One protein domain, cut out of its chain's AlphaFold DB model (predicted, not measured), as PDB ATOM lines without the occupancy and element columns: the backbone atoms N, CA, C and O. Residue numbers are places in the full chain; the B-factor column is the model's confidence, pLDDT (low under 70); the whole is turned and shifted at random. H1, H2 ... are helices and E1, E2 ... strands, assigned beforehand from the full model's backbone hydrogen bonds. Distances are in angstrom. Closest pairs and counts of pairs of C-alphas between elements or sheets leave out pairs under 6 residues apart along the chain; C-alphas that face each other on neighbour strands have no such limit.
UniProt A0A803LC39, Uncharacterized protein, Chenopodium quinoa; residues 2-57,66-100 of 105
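What this domain is: This is residues 2 to 57 and 66 to 100 of the 105 residues of an uncharacterized protein of Chenopodium quinoa (UniProt A0A803LC39). What is the shape? A two-stranded antiparallel ribbon, E1 and E2, is beside helices H3 and H4, which meet steeply; H1 and H2 pair separately. What makes it up? The printed part has 91 residues, is mostly helix, includes H1 H2 E1 H3 H4 E2 in order, and is only just compact, close to loose: radius of gyration of the C-alphas 14.5 A, spans 36 by 35 by 21 A.

Where its parts are: Where are the strands? E1 is residues 30 to 33; E2, 96 to 99, ends at C-alpha (165.169, 167.651, 284.964). And the helices? H1, 2 to 10, begins at C-alpha (169.415, 155.359, 278.975); H2 is 18 to 21, H3 38 to 54, 24.6 A long, H4 67 to 87, 30.2 A.

How they stand to each other: How do strands pair? N 31 and O 98 are within hydrogen-bond range, 2.8 A. Which long helices touch? Residues 47 to 52 of H3 touch H4 at a steep tilt of 60 degrees, closest C-alphas Ser 52 and Ala 82, 5.1 A.

The domain as a whole: Where is the cut? Residues 58 to 65 are not printed; C-alphas 57 and 66 are 18.8 A apart. Where is pLDDT under 70? Residues 66 to 68.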
ATOM      1  N   PHE A   2     170.669 154.600 279.084       85.12
ATOM      2  CA  PHE A   2     169.415 155.359 278.975       85.12
ATOM      3  C   PHE A   2     168.973 155.683 277.529       85.12
ATOM      4  O   PHE A   2     167.879 155.287 277.135       85.12
ATOM      5  N   LEU A   3     169.837 156.292 276.702       87.31
ATOM      6  CA  LEU A   3     169.498 156.652 275.310       87.31
ATOM      7  C   LEU A   3     169.003 155.453 274.489       87.31
ATOM      8  O   LEU A   3     168.046 155.556 273.728       87.31
ATOM      9  N   ARG A   4     169.621 154.281 274.682       92.00
ATOM     10  CA  ARG A   4     169.200 153.042 274.018       92.00
ATOM     11  C   ARG A   4     167.799 152.617 274.463       92.00
ATOM     12  O   ARG A   4     166.993 152.260 273.613       92.00
ATOM     13  N   SER A   5     167.506 152.668 275.763       91.00
ATOM     14  CA  SER A   5     166.178 152.337 276.298       91.00
ATOM     15  C   SER A   5     165.101 153.299 275.786       91.00
ATOM     16  O   SER A   5     164.028 152.844 275.391       91.00
ATOM     17  N   LEU A   6     165.404 154.598 275.679       92.50
ATOM     18  CA  LEU A   6     164.479 155.581 275.109       92.50
ATOM     19  C   LEU A   6     164.166 155.281 273.634       92.50
ATOM     20  O   LEU A   6     162.998 155.214 273.259       92.50
ATOM     21  N   LYS A   7     165.190 154.974 272.824       94.31
ATOM     22  CA  LYS A   7     165.013 154.521 271.431       94.31
ATOM     23  C   LYS A   7     164.182 153.238 271.331       94.31
ATOM     24  O   LYS A   7     163.334 153.105 270.451       94.31
ATOM     25  N   GLN A   8     164.372 152.291 272.252       95.50
ATOM     26  CA  GLN A   8     163.545 151.080 272.326       95.50
ATOM     27  C   GLN A   8     162.082 151.393 272.680       95.50
ATOM     28  O   GLN A   8     161.166 150.830 272.078       95.50
ATOM     29  N   HIS A   9     161.844 152.305 273.628       93.94
ATOM     30  CA  HIS A   9     160.500 152.768 273.979       93.94
ATOM     31  C   HIS A   9     159.815 153.480 272.815       93.94
ATOM     32  O   HIS A   9     158.639 153.219 272.579       93.94
ATOM     33  N   ASN A  10     160.550 154.275 272.038       94.81
ATOM     34  CA  ASN A  10     160.049 154.938 270.831       94.81
ATOM     35  C   ASN A  10     159.889 153.999 269.630       94.81
ATOM     36  O   ASN A  10     159.234 154.350 268.655       94.81
ATOM     37  N   GLY A  11     160.387 152.764 269.727       94.00
ATOM     38  CA  GLY A  11     160.266 151.761 268.670       94.00
ATOM     39  C   GLY A  11     161.318 151.868 267.570       94.00
ATOM     40  O   GLY A  11     161.244 151.099 266.620       94.00
ATOM     41  N   GLU A  12     162.310 152.749 267.720       95.00
ATOM     42  CA  GLU A  12     163.482 152.821 266.838       95.00
ATOM     43  C   GLU A  12     164.352 151.559 266.965       95.00
ATOM     44  O   GLU A  12     165.009 151.142 266.015       95.00
ATOM     45  N   LEU A  13     164.350 150.929 268.148       94.69
ATOM     46  CA  LEU A  13     165.083 149.696 268.440       94.69
ATOM     47  C   LEU A  13     164.155 148.610 269.006       94.69
ATOM     48  O   LEU A  13     163.190 148.885 269.721       94.69
ATOM     49  N   LYS A  14     164.480 147.338 268.745       92.94
ATOM     50  CA  LYS A  14     163.760 146.187 269.320       92.94
ATOM     51  C   LYS A  14     164.010 146.069 270.830       92.94
ATOM     52  O   LYS A  14     165.088 146.410 271.312       92.94
ATOM     53  N   GLY A  15     163.042 145.520 271.568       91.31
ATOM     54  CA  GLY A  15     163.172 145.211 273.002       91.31
ATOM     55  C   GLY A  15     162.607 146.260 273.968       91.31
ATOM     56  O   GLY A  15     162.962 146.243 275.140       91.31
ATOM     57  N   GLY A  16     161.753 147.175 273.500       91.75
ATOM     58  CA  GLY A  16     161.006 148.088 274.373       91.75
ATOM     59  C   GLY A  16     159.852 147.397 275.113       91.75
ATOM     60  O   GLY A  16     159.295 146.405 274.636       91.75
ATOM     61  N   ALA A  17     159.458 147.944 276.266       92.44
ATOM     62  CA  ALA A  17     158.359 147.415 277.072       92.44
ATOM     63  C   ALA A  17     157.007 147.466 276.330       92.44
ATOM     64  O   ALA A  17     156.710 148.444 275.641       92.44
ATOM     65  N   LYS A  18     156.131 146.467 276.523       94.19
ATOM     66  CA  LYS A  18     154.806 146.406 275.860       94.19
ATOM     67  C   LYS A  18     153.964 147.664 276.114       94.19
ATOM     68  O   LYS A  18     153.364 148.187 275.180       94.19
ATOM     69  N   ALA A  19     153.976 148.173 277.347       93.00
ATOM     70  CA  ALA A  19     153.245 149.380 277.732       93.00
ATOM     71  C   ALA A  19     153.776 150.659 277.056       93.00
ATOM     72  O   ALA A  19     153.013 151.592 276.843       93.00
ATOM     73  N   SER A  20     155.050 150.683 276.644       90.88
ATOM     74  CA  SER A  20     155.656 151.824 275.937       90.88
ATOM     75  C   SER A  20     155.269 151.915 274.452       90.88
ATOM     76  O   SER A  20     155.751 152.785 273.731       90.88
ATOM     77  N   ARG A  21     154.416 151.013 273.948       91.19
ATOM     78  CA  ARG A  21     153.947 151.064 272.554       91.19
ATOM     79  C   ARG A  21     152.925 152.174 272.312       91.19
ATOM     80  O   ARG A  21     152.936 152.767 271.241       91.19
ATOM     81  N   ALA A  22     152.062 152.440 273.289       90.94
ATOM     82  CA  ALA A  22     151.092 153.530 273.238       90.94
ATOM     83  C   ALA A  22     151.725 154.843 273.726       90.94
ATOM     84  O   ALA A  22     152.658 154.807 274.523       90.94
ATOM     85  N   GLY A  23     151.212 155.989 273.270       85.38
ATOM     86  CA  GLY A  23     151.651 157.306 273.758       85.38
ATOM     87  C   GLY A  23     153.051 157.735 273.305       85.38
ATOM     88  O   GLY A  23     153.648 158.606 273.927       85.38
ATOM     89  N   ARG A  24     153.581 157.122 272.240       89.81
ATOM     90  CA  ARG A  24     154.810 157.577 271.576       89.81
ATOM     91  C   ARG A  24     154.567 158.916 270.853       89.81
ATOM     92  O   ARG A  24     153.460 159.104 270.349       89.81
ATOM     93  N   PRO A  25     155.587 159.779 270.713       89.94
ATOM     94  CA  PRO A  25     156.950 159.602 271.215       89.94
ATOM     95  C   PRO A  25     157.047 159.818 272.731       89.94
ATOM     96  O   PRO A  25     156.458 160.736 273.297       89.94
ATOM     97  N   TRP A  26     157.836 158.973 273.389       90.94
ATOM     98  CA  TRP A  26     158.231 159.166 274.775       90.94
ATOM     99  C   TRP A  26     159.361 160.182 274.854       90.94
ATOM    100  O   TRP A  26     160.344 160.113 274.114       90.94
ATOM    101  N   ILE A  27     159.230 161.072 275.828       89.94
ATOM    102  CA  ILE A  27     160.261 162.017 276.235       89.94
ATOM    103  C   ILE A  27     160.685 161.696 277.663       89.94
ATOM    104  O   ILE A  27     159.877 161.267 278.493       89.94
ATOM    105  N   CYS A  28     161.963 161.896 277.956       90.50
ATOM    106  CA  CYS A  28     162.446 161.816 279.322       90.50
ATOM    107  C   CYS A  28     162.209 163.152 280.013       90.50
ATOM    108  O   CYS A  28     162.613 164.190 279.511       90.50
ATOM    109  N   ALA A  29     161.513 163.106 281.144       90.62
ATOM    110  CA  ALA A  29     161.245 164.281 281.961       90.62
ATOM    111  C   ALA A  29     162.356 164.556 282.979       90.62
ATOM    112  O   ALA A  29     162.628 165.705 283.300       90.62
ATOM    113  N   CYS A  30     162.958 163.490 283.505       92.06
ATOM    114  CA  CYS A  30     163.978 163.545 284.537       92.06
ATOM    115  C   CYS A  30     164.866 162.304 284.453       92.06
ATOM    116  O   CYS A  30     164.358 161.195 284.243       92.06
ATOM    117  N   LEU A  31     166.164 162.510 284.641       92.06
ATOM    118  CA  LEU A  31     167.168 161.479 284.827       92.06
ATOM    119  C   LEU A  31     167.729 161.603 286.247       92.06
ATOM    120  O   LEU A  31     168.137 162.680 286.662       92.06
ATOM    121  N   VAL A  32     167.748 160.494 286.984       93.06
ATOM    122  CA  VAL A  32     168.406 160.416 288.295       93.06
ATOM    123  C   VAL A  32     169.615 159.506 288.145       93.06
ATOM    124  O   VAL A  32     169.479 158.387 287.640       93.06
ATOM    125  N   GLN A  33     170.785 159.988 288.544       93.44
ATOM    126  CA  GLN A  33     172.055 159.274 288.435       93.44
ATOM    127  C   GLN A  33     172.864 159.361 289.733       93.44
ATOM    128  O   GLN A  33     172.463 160.035 290.675       93.44
ATOM    129  N   GLY A  34     173.981 158.634 289.798       94.00
ATOM    130  CA  GLY A  34     174.830 158.562 290.996       94.00
ATOM    131  C   GLY A  34     174.555 157.363 291.908       94.00
ATOM    132  O   GLY A  34     175.212 157.225 292.932       94.00
ATOM    133  N   PHE A  35     173.634 156.463 291.544       93.88
ATOM    134  CA  PHE A  35     173.362 155.258 292.334       93.88
ATOM    135  C   PHE A  35     174.620 154.392 292.506       93.88
ATOM    136  O   PHE A  35     175.267 154.009 291.530       93.88
ATOM    137  N   LYS A  36     174.917 154.027 293.752       93.12
ATOM    138  CA  LYS A  36     176.028 153.161 294.169       93.12
ATOM    139  C   LYS A  36     175.796 151.707 293.768       93.12
ATOM    140  O   LYS A  36     176.747 150.950 293.593       93.12
ATOM    141  N   SER A  37     174.534 151.291 293.649       93.94
ATOM    142  CA  SER A  37     174.171 149.923 293.277       93.94
ATOM    143  C   SER A  37     172.829 149.840 292.553       93.94
ATOM    144  O   SER A  37     171.979 150.726 292.649       93.94
ATOM    145  N   GLN A  38     172.605 148.718 291.867       93.19
ATOM    146  CA  GLN A  38     171.305 148.409 291.270       93.19
ATOM    147  C   GLN A  38     170.196 148.290 292.328       93.19
ATOM    148  O   GLN A  38     169.058 148.682 292.070       93.19
ATOM    149  N   SER A  39     170.525 147.774 293.516       94.06
ATOM    150  CA  SER A  39     169.582 147.657 294.632       94.06
ATOM    151  C   SER A  39     169.107 149.028 295.109       94.06
ATOM    152  O   SER A  39     167.906 149.226 295.265       94.06
ATOM    153  N   GLU A  40     170.024 149.990 295.250       93.06
ATOM    154  CA  GLU A  40     169.692 151.369 295.626       93.06
ATOM    155  C   GLU A  40     168.786 152.035 294.581       93.06
ATOM    156  O   GLU A  40     167.774 152.640 294.931       93.06
ATOM    157  N   ALA A  41     169.086 151.853 293.290       93.75
ATOM    158  CA  ALA A  41     168.239 152.356 292.208       93.75
ATOM    159  C   ALA A  41     166.818 151.758 292.253       93.75
ATOM    160  O   ALA A  41     165.830 152.474 292.075       93.75
ATOM    161  N   CYS A  42     166.700 150.455 292.525       94.19
ATOM    162  CA  CYS A  42     165.416 149.759 292.638       94.19
ATOM    163  C   CYS A  42     164.608 150.222 293.865       94.19
ATOM    164  O   CYS A  42     163.389 150.422 293.783       94.19
ATOM    165  N   GLU A  43     165.278 150.423 295.001       94.06
ATOM    166  CA  GLU A  43     164.660 150.934 296.224       94.06
ATOM    167  C   GLU A  43     164.149 152.365 296.028       94.06
ATOM    168  O   GLU A  43     162.986 152.650 296.332       94.06
ATOM    169  N   PHE A  44     164.981 153.236 295.449       94.62
ATOM    170  CA  PHE A  44     164.605 154.599 295.090       94.62
ATOM    171  C   PHE A  44     163.380 154.611 294.167       94.62
ATOM    172  O   PHE A  44     162.387 155.281 294.461       94.62
ATOM    173  N   GLU A  45     163.401 153.823 293.084       94.50
ATOM    174  CA  GLU A  45     162.284 153.727 292.139       94.50
ATOM    175  C   GLU A  45     160.991 153.288 292.845       94.50
ATOM    176  O   GLU A  45     159.917 153.865 292.635       94.50
ATOM    177  N   SER A  46     161.089 152.277 293.708       94.69
ATOM    178  CA  SER A  46     159.952 151.733 294.448       94.69
ATOM    179  C   SER A  46     159.361 152.761 295.416       94.69
ATOM    180  O   SER A  46     158.146 152.990 295.402       94.69
ATOM    181  N   LYS A  47     160.203 153.439 296.207       95.12
ATOM    182  CA  LYS A  47     159.775 154.485 297.147       95.12
ATOM    183  C   LYS A  47     159.156 155.676 296.419       95.12
ATOM    184  O   LYS A  47     158.061 156.109 296.787       95.12
ATOM    185  N   TRP A  48     159.776 156.147 295.335       95.19
ATOM    186  CA  TRP A  48     159.237 157.260 294.553       95.19
ATOM    187  C   TRP A  48     157.868 156.927 293.947       95.19
ATOM    188  O   TRP A  48     156.936 157.730 294.042       95.19
ATOM    189  N   LYS A  49     157.690 155.707 293.409       93.38
ATOM    190  CA  LYS A  49     156.387 155.219 292.916       93.38
ATOM    191  C   LYS A  49     155.327 155.211 294.015       93.38
ATOM    192  O   LYS A  49     154.189 155.599 293.753       93.38
ATOM    193  N   ILE A  50     155.670 154.776 295.227       94.44
ATOM    194  CA  ILE A  50     154.739 154.752 296.365       94.44
ATOM    195  C   ILE A  50     154.328 156.176 296.752       94.44
ATOM    196  O   ILE A  50     153.132 156.451 296.864       94.44
ATOM    197  N   ILE A  51     155.288 157.091 296.910       94.31
ATOM    198  CA  ILE A  51     155.009 158.492 297.262       94.31
ATOM    199  C   ILE A  51     154.155 159.155 296.181       94.31
ATOM    200  O   ILE A  51     153.130 159.762 296.493       94.31
ATOM    201  N   SER A  52     154.506 158.966 294.907       93.12
ATOM    202  CA  SER A  52     153.756 159.523 293.781       93.12
ATOM    203  C   SER A  52     152.308 159.030 293.725       93.12
ATOM    204  O   SER A  52     151.456 159.781 293.257       93.12
ATOM    205  N   ARG A  53     152.005 157.801 294.167       91.94
ATOM    206  CA  ARG A  53     150.624 157.279 294.232       91.94
ATOM    207  C   ARG A  53     149.833 157.835 295.415       91.94
ATOM    208  O   ARG A  53     148.619 157.950 295.313       91.94
ATOM    209  N   LYS A  54     150.508 158.137 296.529       91.81
ATOM    210  CA  LYS A  54     149.888 158.663 297.758       91.81
ATOM    211  C   LYS A  54     149.660 160.176 297.721       91.81
ATOM    212  O   LYS A  54     148.854 160.680 298.496       91.81
ATOM    213  N   LEU A  55     150.390 160.905 296.877       90.19
ATOM    214  CA  LEU A  55     150.230 162.350 296.739       90.19
ATOM    215  C   LEU A  55     148.860 162.672 296.098       90.19
ATOM    216  O   LEU A  55     148.507 162.034 295.101       90.19
ATOM    217  N   PRO A  56     148.080 163.630 296.636       86.88
ATOM    218  CA  PRO A  56     146.778 163.981 296.078       86.88
ATOM    219  C   PRO A  56     146.923 164.531 294.656       86.88
ATOM    220  O   PRO A  56     147.812 165.332 294.369       86.88
ATOM    221  N   ARG A  57     146.039 164.097 293.753       76.69
ATOM    222  CA  ARG A  57     146.059 164.504 292.345       76.69
ATOM    223  C   ARG A  57     145.131 165.702 292.148       76.69
ATOM    224  O   ARG A  57     143.942 165.605 292.445       76.69
ATOM    225  N   GLY A  66     144.416 173.661 275.113       59.62
ATOM    226  CA  GLY A  66     145.676 173.493 275.872       59.62
ATOM    227  C   GLY A  66     145.682 172.358 276.917       59.62
ATOM    228  O   GLY A  66     146.611 172.238 277.721       59.62
ATOM    229  N   LEU A  67     144.660 171.494 276.918       58.78
ATOM    230  CA  LEU A  67     144.440 170.433 277.914       58.78
ATOM    231  C   LEU A  67     145.555 169.367 277.967       58.78
ATOM    232  O   LEU A  67     145.788 168.754 279.018       58.78
ATOM    233  N   GLU A  68     146.214 169.112 276.839       65.19
ATOM    234  CA  GLU A  68     147.301 168.135 276.708       65.19
ATOM    235  C   GLU A  68     148.587 168.649 277.357       65.19
ATOM    236  O   GLU A  68     149.147 167.968 278.220       65.19
ATOM    237  N   ASP A  69     148.994 169.880 277.043       73.44
ATOM    238  CA  ASP A  69     150.165 170.512 277.655       73.44
ATOM    239  C   ASP A  69     149.941 170.830 279.133       73.44
ATOM    240  O   ASP A  69     150.797 170.514 279.961       73.44
ATOM    241  N   LYS A  70     148.748 171.302 279.515       79.94
ATOM    242  CA  LYS A  70     148.370 171.470 280.928       79.94
ATOM    243  C   LYS A  70     148.386 170.130 281.670       79.94
ATOM    244  O   LYS A  70     148.864 170.045 282.798       79.94
ATOM    245  N   GLY A  71     147.916 169.053 281.036       82.12
ATOM    246  CA  GLY A  71     147.962 167.701 281.597       82.12
ATOM    247  C   GLY A  71     149.388 167.180 281.802       82.12
ATOM    248  O   GLY A  71     149.677 166.575 282.839       82.12
ATOM    249  N   ARG A  72     150.285 167.437 280.843       83.69
ATOM    250  CA  ARG A  72     151.717 167.112 280.940       83.69
ATOM    251  C   ARG A  72     152.386 167.920 282.048       83.69
ATOM    252  O   ARG A  72     153.059 167.321 282.882       83.69
ATOM    253  N   LEU A  73     152.146 169.228 282.108       86.25
ATOM    254  CA  LEU A  73     152.682 170.115 283.141       86.25
ATOM    255  C   LEU A  73     152.239 169.684 284.543       86.25
ATOM    256  O   LEU A  73     153.078 169.483 285.416       86.25
ATOM    257  N   LEU A  74     150.942 169.425 284.742       88.62
ATOM    258  CA  LEU A  74     150.416 168.928 286.020       88.62
ATOM    259  C   LEU A  74     151.058 167.594 286.426       88.62
ATOM    260  O   LEU A  74     151.351 167.375 287.602       88.62
ATOM    261  N   LEU A  75     151.298 166.693 285.468       88.62
ATOM    262  CA  LEU A  75     151.991 165.432 285.731       88.62
ATOM    263  C   LEU A  75     153.463 165.651 286.118       88.62
ATOM    264  O   LEU A  75     153.958 164.952 287.005       88.62
ATOM    265  N   LEU A  76     154.159 166.589 285.470       90.00
ATOM    266  CA  LEU A  76     155.540 166.947 285.803       90.00
ATOM    267  C   LEU A  76     155.629 167.550 287.205       90.00
ATOM    268  O   LEU A  76     156.405 167.058 288.020       90.00
ATOM    269  N   GLN A  77     154.770 168.519 287.518       91.06
ATOM    270  CA  GLN A  77     154.669 169.133 288.843       91.06
ATOM    271  C   GLN A  77     154.383 168.095 289.931       91.06
ATOM    272  O   GLN A  77     155.032 168.084 290.975       91.06
ATOM    273  N   HIS A  78     153.460 167.165 289.670       92.56
ATOM    274  CA  HIS A  78     153.146 166.071 290.593       92.56
ATOM    275  C   HIS A  78     154.364 165.186 290.878       92.56
ATOM    276  O   HIS A  78     154.631 164.832 292.026       92.56
ATOM    277  N   ARG A  79     155.117 164.824 289.833       92.75
ATOM    278  CA  ARG A  79     156.332 164.006 289.963       92.75
ATOM    279  C   ARG A  79     157.447 164.753 290.685       92.75
ATOM    280  O   ARG A  79     158.119 164.139 291.510       92.75
ATOM    281  N   HIS A  80     157.600 166.049 290.417       92.75
ATOM    282  CA  HIS A  80     158.547 166.916 291.111       92.75
ATOM    283  C   HIS A  80     158.225 166.986 292.608       92.75
ATOM    284  O   HIS A  80     159.065 166.653 293.435       92.75
ATOM    285  N   ALA A  81     156.974 167.281 292.973       93.00
ATOM    286  CA  ALA A  81     156.540 167.299 294.371       93.00
ATOM    287  C   ALA A  81     156.746 165.943 295.075       93.00
ATOM    288  O   ALA A  81     157.171 165.889 296.229       93.00
ATOM    289  N   ALA A  82     156.488 164.830 294.378       93.94
ATOM    290  CA  ALA A  82     156.765 163.499 294.908       93.94
ATOM    291  C   ALA A  82     158.268 163.243 295.121       93.94
ATOM    292  O   ALA A  82     158.625 162.527 296.055       93.94
ATOM    293  N   MET A  83     159.136 163.805 294.275       92.38
ATOM    294  CA  MET A  83     160.588 163.696 294.422       92.38
ATOM    295  C   MET A  83     161.102 164.520 295.604       92.38
ATOM    296  O   MET A  83     161.864 164.001 296.411       92.38
ATOM    297  N   GLU A  84     160.640 165.760 295.760       91.75
ATOM    298  CA  GLU A  84     161.021 166.606 296.898       91.75
ATOM    299  C   GLU A  84     160.600 165.972 298.230       91.75
ATOM    300  O   GLU A  84     161.369 165.934 299.188       91.75
ATOM    301  N   LYS A  85     159.416 165.349 298.269       92.62
ATOM    302  CA  LYS A  85     158.981 164.567 299.433       92.62
ATOM    303  C   LYS A  85     159.835 163.317 299.670       92.62
ATOM    304  O   LYS A  85     160.017 162.921 300.816       92.62
ATOM    305  N   LEU A  86     160.345 162.679 298.615       91.94
ATOM    306  CA  LEU A  86     161.240 161.529 298.751       91.94
ATOM    307  C   LEU A  86     162.575 161.940 299.374       91.94
ATOM    308  O   LEU A  86     162.984 161.288 300.329       91.94
ATOM    309  N   LYS A  87     163.187 163.032 298.890       89.44
ATOM    310  CA  LYS A  87     164.461 163.573 299.403       89.44
ATOM    311  C   LYS A  87     164.424 163.869 300.906       89.44
ATOM    312  O   LYS A  87     165.424 163.726 301.586       89.44
ATOM    313  N   GLN A  88     163.256 164.204 301.456       88.19
ATOM    314  CA  GLN A  88     163.081 164.405 302.903       88.19
ATOM    315  C   GLN A  88     163.135 163.107 303.735       88.19
ATOM    316  O   GLN A  88     163.210 163.167 304.958       88.19
ATOM    317  N   SER A  89     163.024 161.936 303.102       84.50
ATOM    318  CA  SER A  89     162.855 160.632 303.771       84.50
ATOM    319  C   SER A  89     163.821 159.543 303.294       84.50
ATOM    320  O   SER A  89     163.781 158.416 303.790       84.50
ATOM    321  N   PHE A  90     164.651 159.852 302.303       84.88
ATOM    322  CA  PHE A  90     165.603 158.945 301.686       84.88
ATOM    323  C   PHE A  90     166.915 159.700 301.517       84.88
ATOM    324  O   PHE A  90     166.914 160.769 300.915       84.88
ATOM    325  N   ASP A  91     168.001 159.148 302.053       84.12
ATOM    326  CA  ASP A  91     169.339 159.708 301.883       84.12
ATOM    327  C   ASP A  91     169.772 159.534 300.420       84.12
ATOM    328  O   ASP A  91     170.081 158.431 299.961       84.12
ATOM    329  N   CYS A  92     169.689 160.623 299.663       83.94
ATOM    330  CA  CYS A  92     170.078 160.693 298.260       83.94
ATOM    331  C   CYS A  92     170.949 161.910 297.956       83.94
ATOM    332  O   CYS A  92     170.933 162.402 296.830       83.94
ATOM    333  N   ASP A  93     171.739 162.368 298.926       86.12
ATOM    334  CA  ASP A  93     172.615 163.532 298.748       86.12
ATOM    335  C   ASP A  93     173.681 163.296 297.663       86.12
ATOM    336  O   ASP A  93     174.140 164.231 297.010       86.12
ATOM    337  N   HIS A  94     174.048 162.033 297.423       90.75
ATOM    338  CA  HIS A  94     174.955 161.634 296.343       90.75
ATOM    339  C   HIS A  94     174.266 161.445 294.985       90.75
ATOM    340  O   HIS A  94     174.956 161.164 294.003       90.75
ATOM    341  N   LEU A  95     172.934 161.544 294.912       92.50
ATOM    342  CA  LEU A  95     172.207 161.408 293.654       92.50
ATOM    343  C   LEU A  95     172.085 162.757 292.952       92.50
ATOM    344  O   LEU A  95     171.616 163.745 293.515       92.50
ATOM    345  N   GLU A  96     172.415 162.767 291.670       92.06
ATOM    346  CA  GLU A  96     172.178 163.909 290.802       92.06
ATOM    347  C   GLU A  96     170.831 163.735 290.101       92.06
ATOM    348  O   GLU A  96     170.553 162.701 289.486       92.06
ATOM    349  N   VAL A  97     169.986 164.758 290.207       91.31
ATOM    350  CA  VAL A  97     168.672 164.803 289.569       91.31
ATOM    351  C   VAL A  97     168.695 165.863 288.480       91.31
ATOM    352  O   VAL A  97     168.697 167.057 288.770       91.31
ATOM    353  N   ASP A  98     168.620 165.416 287.236       90.88
ATOM    354  CA  ASP A  98     168.590 166.274 286.060       90.88
ATOM    355  C   ASP A  98     167.175 166.294 285.455       90.88
ATOM    356  O   ASP A  98     166.677 165.288 284.935       90.88
ATOM    357  N   TRP A  99     166.490 167.436 285.558       89.88
ATOM    358  CA  TRP A  99     165.169 167.651 284.964       89.88
ATOM    359  C   TRP A  99     165.309 168.185 283.538       89.88
ATOM    360  O   TRP A  99     165.619 169.347 283.312       89.88
ATOM    361  N   GLN A 100     164.986 167.333 282.570       85.81
ATOM    362  CA  GLN A 100     165.026 167.663 281.143       85.81
ATOM    363  C   GLN A 100     163.812 168.484 280.688       85.81
ATOM    364  O   GLN A 100     163.829 169.106 279.628       85.81
TER     365      GLN A 100